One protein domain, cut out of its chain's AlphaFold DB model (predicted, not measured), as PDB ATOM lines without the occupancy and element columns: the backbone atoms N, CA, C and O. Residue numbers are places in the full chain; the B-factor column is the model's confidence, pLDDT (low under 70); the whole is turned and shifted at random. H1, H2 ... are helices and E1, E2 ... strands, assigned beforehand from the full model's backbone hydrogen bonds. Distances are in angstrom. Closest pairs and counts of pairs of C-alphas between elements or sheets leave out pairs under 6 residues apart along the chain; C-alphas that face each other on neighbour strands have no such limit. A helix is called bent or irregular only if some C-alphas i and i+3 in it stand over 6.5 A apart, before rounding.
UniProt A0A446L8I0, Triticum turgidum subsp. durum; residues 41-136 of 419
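What this domain is: This is residues 41 to 136 of the 419 residues of a protein of Triticum turgidum subsp. durum (UniProt A0A446L8I0). What does the model look like at first sight? A small parallel sheet of two strands, E1 and E2, makes the core together with the long helix H1, which packs on one face of it; the short helices H2 and H3 lie beyond the E2 edge of the sheet, away from E1, with H2 the nearer to E2. A long stretch with no named element, residues 100 to 136, runs beside E2, sticks out at residues 112 to 118, and then folds back past H1. What are the make-up and size? The printed part has 96 residues, with two named strands and three named helices in the order E1 H1 E2 H2 H3; the class is mixed, helices and strands, with under half of the residues in named elements. The whole is compact, with a radius of gyration of the C-alphas of 12.9 A, and spans 32 by 29 by 23 A.

How they stand to each other: How do the strands pair? E1, residues 41 to 45, and E2, residues 69 to 75, are parallel neighbours with 20 degrees between their directions. N 41 and O 69 are 2.9 A apart, within hydrogen-bond range, as are N 74 and O 43, also at 2.9 A. Residues 70 to 71 of E2 also pair, parallel, with residues 106 to 107. What joins the strands? H1, residues 49 to 65, stands between them in the chain; E1, H1 and E2 form a strand-helix-strand unit, two parallel neighbour strands with a helix between, and its crossover is right-handed. The closest C-alphas of E1 and H1 are those of Ser 45 and Met 52, 5.1 A apart; those of H1 and E2 are Ala 63 and Leu 70, 6.2 A apart. Where are the other helices? For H2, residues 87 to 90, the closest C-alphas with E2 are Phe 87 and Leu 75, 6.3 A apart. H3, residues 93 to 99, is close to H2 but not clearly touching, with the C-alphas of Phe 87 and Glu 93 7.2 A apart; H1 is apart from both. What do the helix backbones show? Every O i to N i+4 pair is within hydrogen-bond range in H3, 10 of 13 are in H1, and H2 is too short for such a pair.

Where its parts are: Where do the strands lie? E1 begins at C-alpha 41, (46.815, -28.797, 86.399), and is 12.7 A long; E2 is 18.2 A long. Where do the helices lie? H1 runs 24.8 A from C-alpha 49 at (66.310, -20.999, 86.491), and is neither bent nor irregular, but only just: C-alphas 55 and 58 are 6.2 A apart. H2 is 5.6 A long, and H3 is 9.9 A long and ends at C-alpha 99, (49.335, -11.057, 90.037).

The domain as a whole: How far does it reach? The two C-alphas farthest apart are those of Pro 118 and Glu 134, at 35.9 A. Is it unbroken? The printed part has no cut; the link from E2 to H2, 11 residues, is long, and the other links between named elements are tight. Where is confidence low? The mean pLDDT of the printed part is 76.1, and residues 77 to 83, 118 and 120 to 136 are under 70.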
ATOM      1  N   MET A  41      45.561 -28.591  87.112       87.38
ATOM      2  CA  MET A  41      46.815 -28.797  86.399       87.38
ATOM      3  C   MET A  41      48.007 -28.707  87.348       87.38
ATOM      4  O   MET A  41      48.298 -27.660  87.916       87.38
ATOM      5  N   THR A  42      48.752 -29.808  87.467       87.56
ATOM      6  CA  THR A  42      50.042 -29.829  88.172       87.56
ATOM      7  C   THR A  42      51.191 -29.691  87.184       87.56
ATOM      8  O   THR A  42      51.273 -30.459  86.220       87.56
ATOM      9  N   VAL A  43      52.127 -28.787  87.459       86.88
ATOM     10  CA  VAL A  43      53.280 -28.515  86.592       86.88
ATOM     11  C   VAL A  43      54.569 -28.929  87.290       86.88
ATOM     12  O   VAL A  43      54.772 -28.622  88.462       86.88
ATOM     13  N   ARG A  44      55.468 -29.599  86.561       85.44
ATOM     14  CA  ARG A  44      56.859 -29.806  86.989       85.44
ATOM     15  C   ARG A  44      57.790 -29.142  85.989       85.44
ATOM     16  O   ARG A  44      57.819 -29.554  84.829       85.44
ATOM     17  N   SER A  45      58.522 -28.133  86.437       81.56
ATOM     18  CA  SER A  45      59.425 -27.349  85.601       81.56
ATOM     19  C   SER A  45      60.870 -27.806  85.785       81.56
ATOM     20  O   SER A  45      61.285 -28.056  86.911       81.56
ATOM     21  N   ASN A  46      61.633 -27.937  84.696       79.19
ATOM     22  CA  ASN A  46      63.017 -28.424  84.718       79.19
ATOM     23  C   ASN A  46      63.982 -27.507  83.944       79.19
ATOM     24  O   ASN A  46      63.567 -26.583  83.243       79.19
ATOM     25  N   GLY A  47      65.283 -27.777  84.075       77.69
ATOM     26  CA  GLY A  47      66.346 -26.973  83.466       77.69
ATOM     27  C   GLY A  47      66.909 -25.916  84.418       77.69
ATOM     28  O   GLY A  47      66.668 -25.958  85.618       77.69
ATOM     29  N   GLY A  48      67.711 -24.984  83.895       77.19
ATOM     30  CA  GLY A  48      68.218 -23.859  84.698       77.19
ATOM     31  C   GLY A  48      67.106 -22.864  85.046       77.19
ATOM     32  O   GLY A  48      66.071 -22.861  84.383       77.19
ATOM     33  N   LEU A  49      67.323 -21.965  86.016       77.62
ATOM     34  CA  LEU A  49      66.310 -20.999  86.491       77.62
ATOM     35  C   LEU A  49      65.533 -20.319  85.350       77.62
ATOM     36  O   LEU A  49      64.306 -20.355  85.306       77.62
ATOM     37  N   ASN A  50      66.251 -19.735  84.386       77.25
ATOM     38  CA  ASN A  50      65.632 -19.015  83.272       77.25
ATOM     39  C   ASN A  50      64.836 -19.931  82.329       77.25
ATOM     40  O   ASN A  50      63.956 -19.430  81.642       77.25
ATOM     41  N   GLN A  51      65.122 -21.239  82.289       76.75
ATOM     42  CA  GLN A  51      64.318 -22.246  81.582       76.75
ATOM     43  C   GLN A  51      63.117 -22.687  82.418       76.75
ATOM     44  O   GLN A  51      62.041 -22.854  81.862       76.75
ATOM     45  N   MET A  52      63.270 -22.827  83.736       80.62
ATOM     46  CA  MET A  52      62.172 -23.219  84.619       80.62
ATOM     47  C   MET A  52      61.088 -22.153  84.690       80.62
ATOM     48  O   MET A  52      59.904 -22.460  84.556       80.62
ATOM     49  N   ARG A  53      61.503 -20.891  84.843       77.12
ATOM     50  CA  ARG A  53      60.637 -19.723  84.704       77.12
ATOM     51  C   ARG A  53      59.817 -19.847  83.440       77.12
ATOM     52  O   ARG A  53      58.598 -19.777  83.482       77.12
ATOM     53  N   THR A  54      60.547 -20.059  82.358       74.38
ATOM     54  CA  THR A  54      60.130 -20.267  80.979       74.38
ATOM     55  C   THR A  54      59.079 -21.372  80.906       74.38
ATOM     56  O   THR A  54      57.952 -21.127  80.492       74.38
ATOM     57  N   GLY A  55      59.321 -22.478  81.587       78.00
ATOM     58  CA  GLY A  55      58.345 -23.516  81.865       78.00
ATOM     59  C   GLY A  55      56.973 -23.041  82.358       78.00
ATOM     60  O   GLY A  55      55.947 -23.543  81.908       78.00
ATOM     61  N   ILE A  56      56.972 -22.095  83.296       84.88
ATOM     62  CA  ILE A  56      55.823 -21.735  84.132       84.88
ATOM     63  C   ILE A  56      54.824 -20.808  83.426       84.88
ATOM     64  O   ILE A  56      53.632 -21.084  83.503       84.88
ATOM     65  N   CYS A  57      55.244 -19.755  82.710       81.25
ATOM     66  CA  CYS A  57      54.267 -18.861  82.048       81.25
ATOM     67  C   CYS A  57      53.488 -19.539  80.937       81.25
ATOM     68  O   CYS A  57      52.291 -19.312  80.825       81.25
ATOM     69  N   ASP A  58      54.115 -20.387  80.131       78.25
ATOM     70  CA  ASP A  58      53.337 -21.125  79.139       78.25
ATOM     71  C   ASP A  58      52.329 -22.055  79.809       78.25
ATOM     72  O   ASP A  58      51.262 -22.284  79.257       78.25
ATOM     73  N   MET A  59      52.620 -22.573  81.007       85.31
ATOM     74  CA  MET A  59      51.626 -23.337  81.757       85.31
ATOM     75  C   MET A  59      50.531 -22.448  82.341       85.31
ATOM     76  O   MET A  59      49.400 -22.901  82.411       85.31
ATOM     77  N   ILE A  60      50.805 -21.185  82.667       86.38
ATOM     78  CA  ILE A  60      49.754 -20.201  82.972       86.38
ATOM     79  C   ILE A  60      48.872 -19.982  81.734       86.38
ATOM     80  O   ILE A  60      47.652 -20.087  81.819       86.38
ATOM     81  N   ALA A  61      49.471 -19.770  80.559       82.69
ATOM     82  CA  ALA A  61      48.725 -19.605  79.313       82.69
ATOM     83  C   ALA A  61      47.904 -20.858  78.963       82.69
ATOM     84  O   ALA A  61      46.742 -20.753  78.581       82.69
ATOM     85  N   VAL A  62      48.471 -22.054  79.135       81.31
ATOM     86  CA  VAL A  62      47.747 -23.316  78.937       81.31
ATOM     87  C   VAL A  62      46.619 -23.459  79.955       81.31
ATOM     88  O   VAL A  62      45.514 -23.786  79.541       81.31
ATOM     89  N   ALA A  63      46.858 -23.167  81.241       86.31
ATOM     90  CA  ALA A  63      45.834 -23.201  82.289       86.31
ATOM     91  C   ALA A  63      44.651 -22.304  81.917       86.31
ATOM     92  O   ALA A  63      43.504 -22.739  81.980       86.31
ATOM     93  N   ARG A  64      44.941 -21.087  81.435       85.19
ATOM     94  CA  ARG A  64      43.935 -20.151  80.926       85.19
ATOM     95  C   ARG A  64      43.147 -20.746  79.764       85.19
ATOM     96  O   ARG A  64      41.921 -20.715  79.793       85.19
ATOM     97  N   LEU A  65      43.841 -21.258  78.746       82.44
ATOM     98  CA  LEU A  65      43.232 -21.764  77.512       82.44
ATOM     99  C   LEU A  65      42.322 -22.971  77.748       82.44
ATOM    100  O   LEU A  65      41.339 -23.134  77.030       82.44
ATOM    101  N   VAL A  66      42.649 -23.811  78.731       81.56
ATOM    102  CA  VAL A  66      41.861 -25.006  79.072       81.56
ATOM    103  C   VAL A  66      40.943 -24.793  80.279       81.56
ATOM    104  O   VAL A  66      40.324 -25.749  80.730       81.56
ATOM    105  N   ASN A  67      40.865 -23.562  80.801       83.00
ATOM    106  CA  ASN A  67      40.144 -23.199  82.022       83.00
ATOM    107  C   ASN A  67      40.414 -24.173  83.187       83.00
ATOM    108  O   ASN A  67      39.486 -24.731  83.764       83.00
ATOM    109  N   ALA A  68      41.689 -24.421  83.494       87.00
ATOM    110  CA  ALA A  68      42.102 -25.259  84.618       87.00
ATOM    111  C   ALA A  68      42.598 -24.418  85.797       87.00
ATOM    112  O   ALA A  68      43.295 -23.417  85.613       87.00
ATOM    113  N   THR A  69      42.314 -24.898  87.003       90.50
ATOM    114  CA  THR A  69      42.942 -24.436  88.239       90.50
ATOM    115  C   THR A  69      44.401 -24.894  88.261       90.50
ATOM    116  O   THR A  69      44.706 -26.091  88.225       90.50
ATOM    117  N   LEU A  70      45.333 -23.945  88.294       91.88
ATOM    118  CA  LEU A  70      46.764 -24.226  88.322       91.88
ATOM    119  C   LEU A  70      47.213 -24.489  89.763       91.88
ATOM    120  O   LEU A  70      47.048 -23.651  90.641       91.88
ATOM    121  N   VAL A  71      47.839 -25.638  90.003       92.75
ATOM    122  CA  VAL A  71      48.551 -25.888  91.264       92.75
ATOM    123  C   VAL A  71      49.942 -25.268  91.170       92.75
ATOM    124  O   VAL A  71      50.577 -25.378  90.110       92.75
ATOM    125  N   ILE A  72      50.433 -24.657  92.255       92.19
ATOM    126  CA  ILE A  72      51.767 -24.040  92.298       92.19
ATOM    127  C   ILE A  72      52.827 -24.977  91.678       92.19
ATOM    128  O   ILE A  72      52.946 -26.146  92.072       92.19
ATOM    129  N   PRO A  73      53.591 -24.505  90.669       90.69
ATOM    130  CA  PRO A  73      54.544 -25.346  89.960       90.69
ATOM    131  C   PRO A  73      55.633 -25.927  90.862       90.69
ATOM    132  O   PRO A  73      56.270 -25.231  91.650       90.69
ATOM    133  N   GLN A  74      55.932 -27.206  90.663       87.88
ATOM    134  CA  GLN A  74      57.058 -27.872  91.309       87.88
ATOM    135  C   GLN A  74      58.334 -27.653  90.494       87.88
ATOM    136  O   GLN A  74      58.345 -27.860  89.277       87.88
ATOM    137  N   LEU A  75      59.424 -27.286  91.164       84.31
ATOM    138  CA  LEU A  75      60.742 -27.165  90.542       84.31
ATOM    139  C   LEU A  75      61.473 -28.512  90.580       84.31
ATOM    140  O   LEU A  75      61.414 -29.235  91.579       84.31
ATOM    141  N   ASP A  76      62.128 -28.873  89.478       72.69
ATOM    142  CA  ASP A  76      62.903 -30.107  89.382       72.69
ATOM    143  C   ASP A  76      64.164 -30.027  90.250       72.69
ATOM    144  O   ASP A  76      65.043 -29.200  90.029       72.69
ATOM    145  N   LYS A  77      64.259 -30.941  91.219       67.31
ATOM    146  CA  LYS A  77      65.391 -31.067  92.151       67.31
ATOM    147  C   LYS A  77      66.427 -32.104  91.711       67.31
ATOM    148  O   LYS A  77      67.412 -32.333  92.403       67.31
ATOM    149  N   ARG A  78      66.177 -32.811  90.601       62.91
ATOM    150  CA  ARG A  78      66.990 -33.952  90.134       62.91
ATOM    151  C   ARG A  78      67.828 -33.628  88.895       62.91
ATOM    152  O   ARG A  78      68.488 -34.517  88.361       62.91
ATOM    153  N   SER A  79      67.779 -32.388  88.406       62.69
ATOM    154  CA  SER A  79      68.514 -31.965  87.212       62.69
ATOM    155  C   SER A  79      70.021 -31.793  87.472       62.69
ATOM    156  O   SER A  79      70.488 -31.841  88.607       62.69
ATOM    157  N   PHE A  80      70.773 -31.502  86.400       58.50
ATOM    158  CA  PHE A  80      72.211 -31.180  86.416       58.50
ATOM    159  C   PHE A  80      72.628 -30.164  87.498       58.50
ATOM    160  O   PHE A  80      73.729 -30.253  88.024       58.50
ATOM    161  N   TRP A  81      71.743 -29.228  87.845       60.09
ATOM    162  CA  TRP A  81      72.025 -28.121  88.762       60.09
ATOM    163  C   TRP A  81      72.023 -28.499  90.253       60.09
ATOM    164  O   TRP A  81      72.436 -27.670  91.055       60.09
ATOM    165  N   GLN A  82      71.571 -29.710  90.622       64.88
ATOM    166  CA  GLN A  82      71.531 -30.225  92.009       64.88
ATOM    167  C   GLN A  82      70.944 -29.240  93.047       64.88
ATOM    168  O   GLN A  82      71.343 -29.228  94.209       64.88
ATOM    169  N   ASP A  83      69.989 -28.410  92.625       69.69
ATOM    170  CA  ASP A  83      69.388 -27.363  93.449       69.69
ATOM    171  C   ASP A  83      68.235 -27.925  94.297       69.69
ATOM    172  O   ASP A  83      67.369 -28.649  93.795       69.69
ATOM    173  N   THR A  84      68.214 -27.608  95.592       76.56
ATOM    174  CA  THR A  84      67.204 -28.112  96.541       76.56
ATOM    175  C   THR A  84      66.013 -27.170  96.735       76.56
ATOM    176  O   THR A  84      65.029 -27.568  97.378       76.56
ATOM    177  N   SER A  85      66.082 -25.965  96.159       79.44
ATOM    178  CA  SER A  85      65.094 -24.894  96.315       79.44
ATOM    179  C   SER A  85      63.698 -25.312  95.840       79.44
ATOM    180  O   SER A  85      63.515 -26.059  94.876       79.44
ATOM    181  N   THR A  86      62.683 -24.827  96.543       82.31
ATOM    182  CA  THR A  86      61.260 -24.934  96.205       82.31
ATOM    183  C   THR A  86      60.763 -23.663  95.517       82.31
ATOM    184  O   THR A  86      61.499 -22.686  95.398       82.31
ATOM    185  N   PHE A  87      59.509 -23.666  95.051       84.19
ATOM    186  CA  PHE A  87      58.903 -22.492  94.418       84.19
ATOM    187  C   PHE A  87      58.978 -21.264  95.336       84.19
ATOM    188  O   PHE A  87      59.553 -20.256  94.951       84.19
ATOM    189  N   LYS A  88      58.533 -21.374  96.590       84.00
ATOM    190  CA  LYS A  88      58.574 -20.265  97.558       84.00
ATOM    191  C   LYS A  88      59.979 -19.761  97.921       84.00
ATOM    192  O   LYS A  88      60.118 -18.622  98.350       84.00
ATOM    193  N   ASP A  89      61.016 -20.581  97.731       77.19
ATOM    194  CA  ASP A  89      62.405 -20.181  98.012       77.19
ATOM    195  C   ASP A  89      62.971 -19.258  96.916       77.19
ATOM    196  O   ASP A  89      63.969 -18.569  97.123       77.19
ATOM    197  N   ILE A  90      62.357 -19.264  95.726       74.25
ATOM    198  CA  ILE A  90      62.798 -18.499  94.550       74.25
ATOM    199  C   ILE A  90      61.752 -17.451  94.131       74.25
ATOM    200  O   ILE A  90      62.111 -16.451  93.519       74.25
ATOM    201  N   PHE A  91      60.476 -17.663  94.451       78.69
ATOM    202  CA  PHE A  91      59.336 -16.866  94.009       78.69
ATOM    203  C   PHE A  91      58.445 -16.499  95.200       78.69
ATOM    204  O   PHE A  91      58.184 -17.324  96.071       78.69
ATOM    205  N   ASN A  92      57.890 -15.292  95.215       77.25
ATOM    206  CA  ASN A  92      56.857 -14.860  96.156       77.25
ATOM    207  C   ASN A  92      55.526 -15.490  95.746       77.25
ATOM    208  O   ASN A  92      54.764 -14.906  94.981       77.25
ATOM    209  N   GLU A  93      55.251 -16.681  96.271       84.00
ATOM    210  CA  GLU A  93      54.014 -17.423  96.016       84.00
ATOM    211  C   GLU A  93      52.736 -16.571  96.208       84.00
ATOM    212  O   GLU A  93      51.931 -16.523  95.278       84.00
ATOM    213  N   PRO A  94      52.565 -15.799  97.302       84.25
ATOM    214  CA  PRO A  94      51.420 -14.894  97.434       84.25
ATOM    215  C   PRO A  94      51.327 -13.822  96.338       84.25
ATOM    216  O   PRO A  94      50.234 -13.497  95.881       84.25
ATOM    217  N   GLY A  95      52.466 -13.254  95.927       84.19
ATOM    218  CA  GLY A  95      52.520 -12.264  94.844       84.19
ATOM    219  C   GLY A  95      52.136 -12.878  93.504       84.19
ATOM    220  O   GLY A  95      51.310 -12.320  92.794       84.19
ATOM    221  N   PHE A  96      52.645 -14.076  93.226       83.44
ATOM    222  CA  PHE A  96      52.342 -14.842  92.024       83.44
ATOM    223  C   PHE A  96      50.847 -15.162  91.885       83.44
ATOM    224  O   PHE A  96      50.282 -14.946  90.816       83.44
ATOM    225  N   ILE A  97      50.196 -15.626  92.961       87.88
ATOM    226  CA  ILE A  97      48.746 -15.892  92.970       87.88
ATOM    227  C   ILE A  97      47.975 -14.595  92.711       87.88
ATOM    228  O   ILE A  97      47.108 -14.553  91.842       87.88
ATOM    229  N   LYS A  98      48.332 -13.518  93.419       86.88
ATOM    230  CA  LYS A  98      47.659 -12.222  93.294       86.88
ATOM    231  C   LYS A  98      47.832 -11.596  91.908       86.88
ATOM    232  O   LYS A  98      46.882 -11.064  91.352       86.88
ATOM    233  N   ALA A  99      49.033 -11.651  91.337       84.12
ATOM    234  CA  ALA A  99      49.335 -11.057  90.037       84.12
ATOM    235  C   ALA A  99      48.551 -11.704  88.885       84.12
ATOM    236  O   ALA A  99      48.384 -11.077  87.844       84.12
ATOM    237  N   LEU A 100      48.090 -12.944  89.073       87.44
ATOM    238  CA  LEU A 100      47.395 -13.745  88.067       87.44
ATOM    239  C   LEU A 100      45.925 -13.994  88.413       87.44
ATOM    240  O   LEU A 100      45.257 -14.721  87.682       87.44
ATOM    241  N   GLU A 101      45.399 -13.398  89.488       87.56
ATOM    242  CA  GLU A 101      44.039 -13.664  89.980       87.56
ATOM    243  C   GLU A 101      42.954 -13.358  88.933       87.56
ATOM    244  O   GLU A 101      41.928 -14.034  88.872       87.56
ATOM    245  N   GLY A 102      43.207 -12.374  88.062       86.56
ATOM    246  CA  GLY A 102      42.336 -12.011  86.943       86.56
ATOM    247  C   GLY A 102      42.520 -12.863  85.683       86.56
ATOM    248  O   GLY A 102      41.756 -12.696  84.735       86.56
ATOM    249  N   ASP A 103      43.504 -13.765  85.663       87.44
ATOM    250  CA  ASP A 103      43.886 -14.563  84.497       87.44
ATOM    251  C   ASP A 103      43.676 -16.063  84.729       87.44
ATOM    252  O   ASP A 103      43.078 -16.741  83.898       87.44
ATOM    253  N   VAL A 104      44.132 -16.613  85.852       90.12
ATOM    254  CA  VAL A 104      44.070 -18.051  86.155       90.12
ATOM    255  C   VAL A 104      43.786 -18.246  87.640       90.12
ATOM    256  O   VAL A 104      44.379 -17.575  88.479       90.12
ATOM    257  N   HIS A 105      42.923 -19.205  87.984       91.12
ATOM    258  CA  HIS A 105      42.750 -19.605  89.380       91.12
ATOM    259  C   HIS A 105      43.942 -20.461  89.832       91.12
ATOM    260  O   HIS A 105      44.271 -21.454  89.177       91.12
ATOM    261  N   ILE A 106      44.607 -20.077  90.926       92.44
ATOM    262  CA  ILE A 106      45.838 -20.721  91.404       92.44
ATOM    263  C   ILE A 106      45.670 -21.165  92.855       92.44
ATOM    264  O   ILE A 106      45.272 -20.372  93.705       92.44
ATOM    265  N   VAL A 107      46.029 -22.418  93.139       92.06
ATOM    266  CA  VAL A 107      46.018 -23.005  94.488       92.06
ATOM    267  C   VAL A 107      47.418 -23.462  94.890       92.06
ATOM    268  O   VAL A 107      48.181 -23.943  94.048       92.06
ATOM    269  N   SER A 108      47.757 -23.343  96.176       90.88
ATOM    270  CA  SER A 108      49.061 -23.779  96.699       90.88
ATOM    271  C   SER A 108      49.269 -25.285  96.544       90.88
ATOM    272  O   SER A 108      50.305 -25.715  96.040       90.88
ATOM    273  N   ASP A 109      48.252 -26.078  96.883       90.25
ATOM    274  CA  ASP A 109      48.332 -27.535  96.892       90.25
ATOM    275  C   ASP A 109      47.163 -28.182  96.149       90.25
ATOM    276  O   ASP A 109      46.053 -27.651  96.073       90.25
ATOM    277  N   LEU A 110      47.423 -29.369  95.597       89.12
ATOM    278  CA  LEU A 110      46.379 -30.197  95.006       89.12
ATOM    279  C   LEU A 110      45.476 -30.746  96.130       89.12
ATOM    280  O   LEU A 110      46.023 -31.278  97.103       89.12
ATOM    281  N   PRO A 111      44.135 -30.703  95.990       89.38
ATOM    282  CA  PRO A 111      43.222 -31.280  96.974       89.38
ATOM    283  C   PRO A 111      43.585 -32.728  97.321       89.38
ATOM    284  O   PRO A 111      43.925 -33.512  96.431       89.38
ATOM    285  N   GLU A 112      43.496 -33.101  98.603       88.31
ATOM    286  CA  GLU A 112      43.892 -34.435  99.087       88.31
ATOM    287  C   GLU A 112      43.195 -35.571  98.329       88.31
ATOM    288  O   GLU A 112      43.838 -36.548  97.942       88.31
ATOM    289  N   SER A 113      41.908 -35.391  98.015       84.44
ATOM    290  CA  SER A 113      41.098 -36.335  97.235       84.44
ATOM    291  C   SER A 113      41.647 -36.614  95.830       84.44
ATOM    292  O   SER A 113      41.369 -37.668  95.260       84.44
ATOM    293  N   LEU A 114      42.447 -35.702  95.269       83.00
ATOM    294  CA  LEU A 114      43.008 -35.798  93.921       83.00
ATOM    295  C   LEU A 114      44.479 -36.239  93.906       83.00
ATOM    296  O   LEU A 114      45.041 -36.466  92.831       83.00
ATOM    297  N   GLN A 115      45.129 -36.411  95.062       81.75
ATOM    298  CA  GLN A 115      46.545 -36.798  95.108       81.75
ATOM    299  C   GLN A 115      46.798 -38.193  94.518       81.75
ATOM    300  O   GLN A 115      47.803 -38.390  93.823       81.75
ATOM    301  N   SER A 116      45.879 -39.136  94.742       78.25
ATOM    302  CA  SER A 116      45.920 -40.510  94.222       78.25
ATOM    303  C   SER A 116      45.221 -40.681  92.866       78.25
ATOM    304  O   SER A 116      45.266 -41.768  92.291       78.25
ATOM    305  N   ALA A 117      44.602 -39.620  92.332       72.81
ATOM    306  CA  ALA A 117      43.844 -39.693  91.091       72.81
ATOM    307  C   ALA A 117      44.747 -39.976  89.867       72.81
ATOM    308  O   ALA A 117      45.897 -39.511  89.814       72.81
ATOM    309  N   PRO A 118      44.245 -40.707  88.850       66.19
ATOM    310  CA  PRO A 118      44.952 -40.915  87.590       66.19
ATOM    311  C   PRO A 118      45.269 -39.585  86.898       66.19
ATOM    312  O   PRO A 118      44.425 -38.697  86.817       66.19
ATOM    313  N   ARG A 119      46.491 -39.446  86.367       71.31
ATOM    314  CA  ARG A 119      46.961 -38.194  85.753       71.31
ATOM    315  C   ARG A 119      47.288 -38.395  84.283       71.31
ATOM    316  O   ARG A 119      48.139 -39.218  83.941       71.31
ATOM    317  N   ALA A 120      46.700 -37.577  83.415       64.44
ATOM    318  CA  ALA A 120      47.168 -37.455  82.042       64.44
ATOM    319  C   ALA A 120      48.516 -36.715  82.036       64.44
ATOM    320  O   ALA A 120      48.607 -35.548  82.417       64.44
ATOM    321  N   ARG A 121      49.594 -37.394  81.627       66.00
ATOM    322  CA  ARG A 121      50.934 -36.794  81.571       66.00
ATOM    323  C   ARG A 121      51.242 -36.311  80.162       66.00
ATOM    324  O   ARG A 121      51.289 -37.103  79.222       66.00
ATOM    325  N   LYS A 122      51.555 -35.023  80.025       64.25
ATOM    326  CA  LYS A 122      52.043 -34.445  78.772       64.25
ATOM    327  C   LYS A 122      53.337 -33.678  79.008       64.25
ATOM    328  O   LYS A 122      53.459 -32.912  79.956       64.25
ATOM    329  N   HIS A 123      54.317 -33.914  78.140       57.78
ATOM    330  CA  HIS A 123      55.550 -33.142  78.120       57.78
ATOM    331  C   HIS A 123      55.356 -31.913  77.236       57.78
ATOM    332  O   HIS A 123      55.079 -32.053  76.042       57.78
ATOM    333  N   PHE A 124      55.525 -30.736  77.826       50.12
ATOM    334  CA  PHE A 124      55.534 -29.456  77.128       50.12
ATOM    335  C   PHE A 124      56.949 -28.873  77.120       50.12
ATOM    336  O   PHE A 124      57.817 -29.286  77.890       50.12
ATOM    337  N   THR A 125      57.207 -27.962  76.189       46.84
ATOM    338  CA  THR A 125      58.445 -27.177  76.115       46.84
ATOM    339  C   THR A 125      58.012 -25.727  76.124       46.84
ATOM    340  O   THR A 125      57.225 -25.366  75.252       46.84
ATOM    341  N   SER A 126      58.454 -24.949  77.109       41.69
ATOM    342  CA  SER A 126      57.728 -23.736  77.491       41.69
ATOM    343  C   SER A 126      58.604 -22.512  77.791       41.69
ATOM    344  O   SER A 126      59.738 -22.740  78.201       41.69
ATOM    345  N   TRP A 127      58.103 -21.264  77.607       43.84
ATOM    346  CA  TRP A 127      58.771 -19.957  77.842       43.84
ATOM    347  C   TRP A 127      58.016 -18.889  78.703       43.84
ATOM    348  O   TRP A 127      56.836 -19.052  78.954       43.84
ATOM    349  N   SER A 128      58.670 -17.838  79.274       41.41
ATOM    350  CA  SER A 128      58.067 -17.012  80.370       41.41
ATOM    351  C   SER A 128      58.557 -15.588  80.611       41.41
ATOM    352  O   SER A 128      59.686 -15.223  80.280       41.41
ATOM    353  N   GLY A 129      57.663 -14.794  81.216       41.41
ATOM    354  CA  GLY A 129      57.648 -13.336  81.315       41.41
ATOM    355  C   GLY A 129      58.274 -12.713  82.566       41.41
ATOM    356  O   GLY A 129      58.978 -13.364  83.333       41.41
ATOM    357  N   ALA A 130      58.074 -11.397  82.675       44.09
ATOM    358  CA  ALA A 130      58.853 -10.450  83.473       44.09
ATOM    359  C   ALA A 130      58.380 -10.256  84.929       44.09
ATOM    360  O   ALA A 130      59.228 -10.132  85.813       44.09
ATOM    361  N   SER A 131      57.066 -10.294  85.182       47.09
ATOM    362  CA  SER A 131      56.447 -10.080  86.509       47.09
ATOM    363  C   SER A 131      56.985 -11.028  87.588       47.09
ATOM    364  O   SER A 131      57.176 -10.638  88.731       47.09
ATOM    365  N   TYR A 132      57.376 -12.232  87.173       47.28
ATOM    366  CA  TYR A 132      58.111 -13.231  87.948       47.28
ATOM    367  C   TYR A 132      59.213 -12.670  88.874       47.28
ATOM    368  O   TYR A 132      59.406 -13.191  89.969       47.28
ATOM    369  N   TYR A 133      59.998 -11.676  88.431       48.94
ATOM    370  CA  TYR A 133      61.205 -11.228  89.162       48.94
ATOM    371  C   TYR A 133      60.986 -10.041  90.078       48.94
ATOM    372  O   TYR A 133      61.822  -9.782  90.941       48.94
ATOM    373  N   GLU A 134      59.894  -9.312  89.877       50.00
ATOM    374  CA  GLU A 134      59.482  -8.257  90.802       50.00
ATOM    375  C   GLU A 134      58.987  -8.884  92.121       50.00
ATOM    376  O   GLU A 134      59.102  -8.300  93.197       50.00
ATOM    377  N   ASP A 135      58.575 -10.150  92.050       48.38
ATOM    378  CA  ASP A 135      57.980 -10.936  93.113       48.38
ATOM    379  C   ASP A 135      58.992 -11.838  93.838       48.38
ATOM    380  O   ASP A 135      58.694 -12.980  94.133       48.38
ATOM    381  N   VAL A 136      60.205 -11.396  94.170       51.53
ATOM    382  CA  VAL A 136      61.147 -12.212  94.978       51.53
ATOM    383  C   VAL A 136      61.427 -11.531  96.316       51.53
ATOM    384  O   VAL A 136      62.525 -11.064  96.592       51.53
TER     385      VAL A 136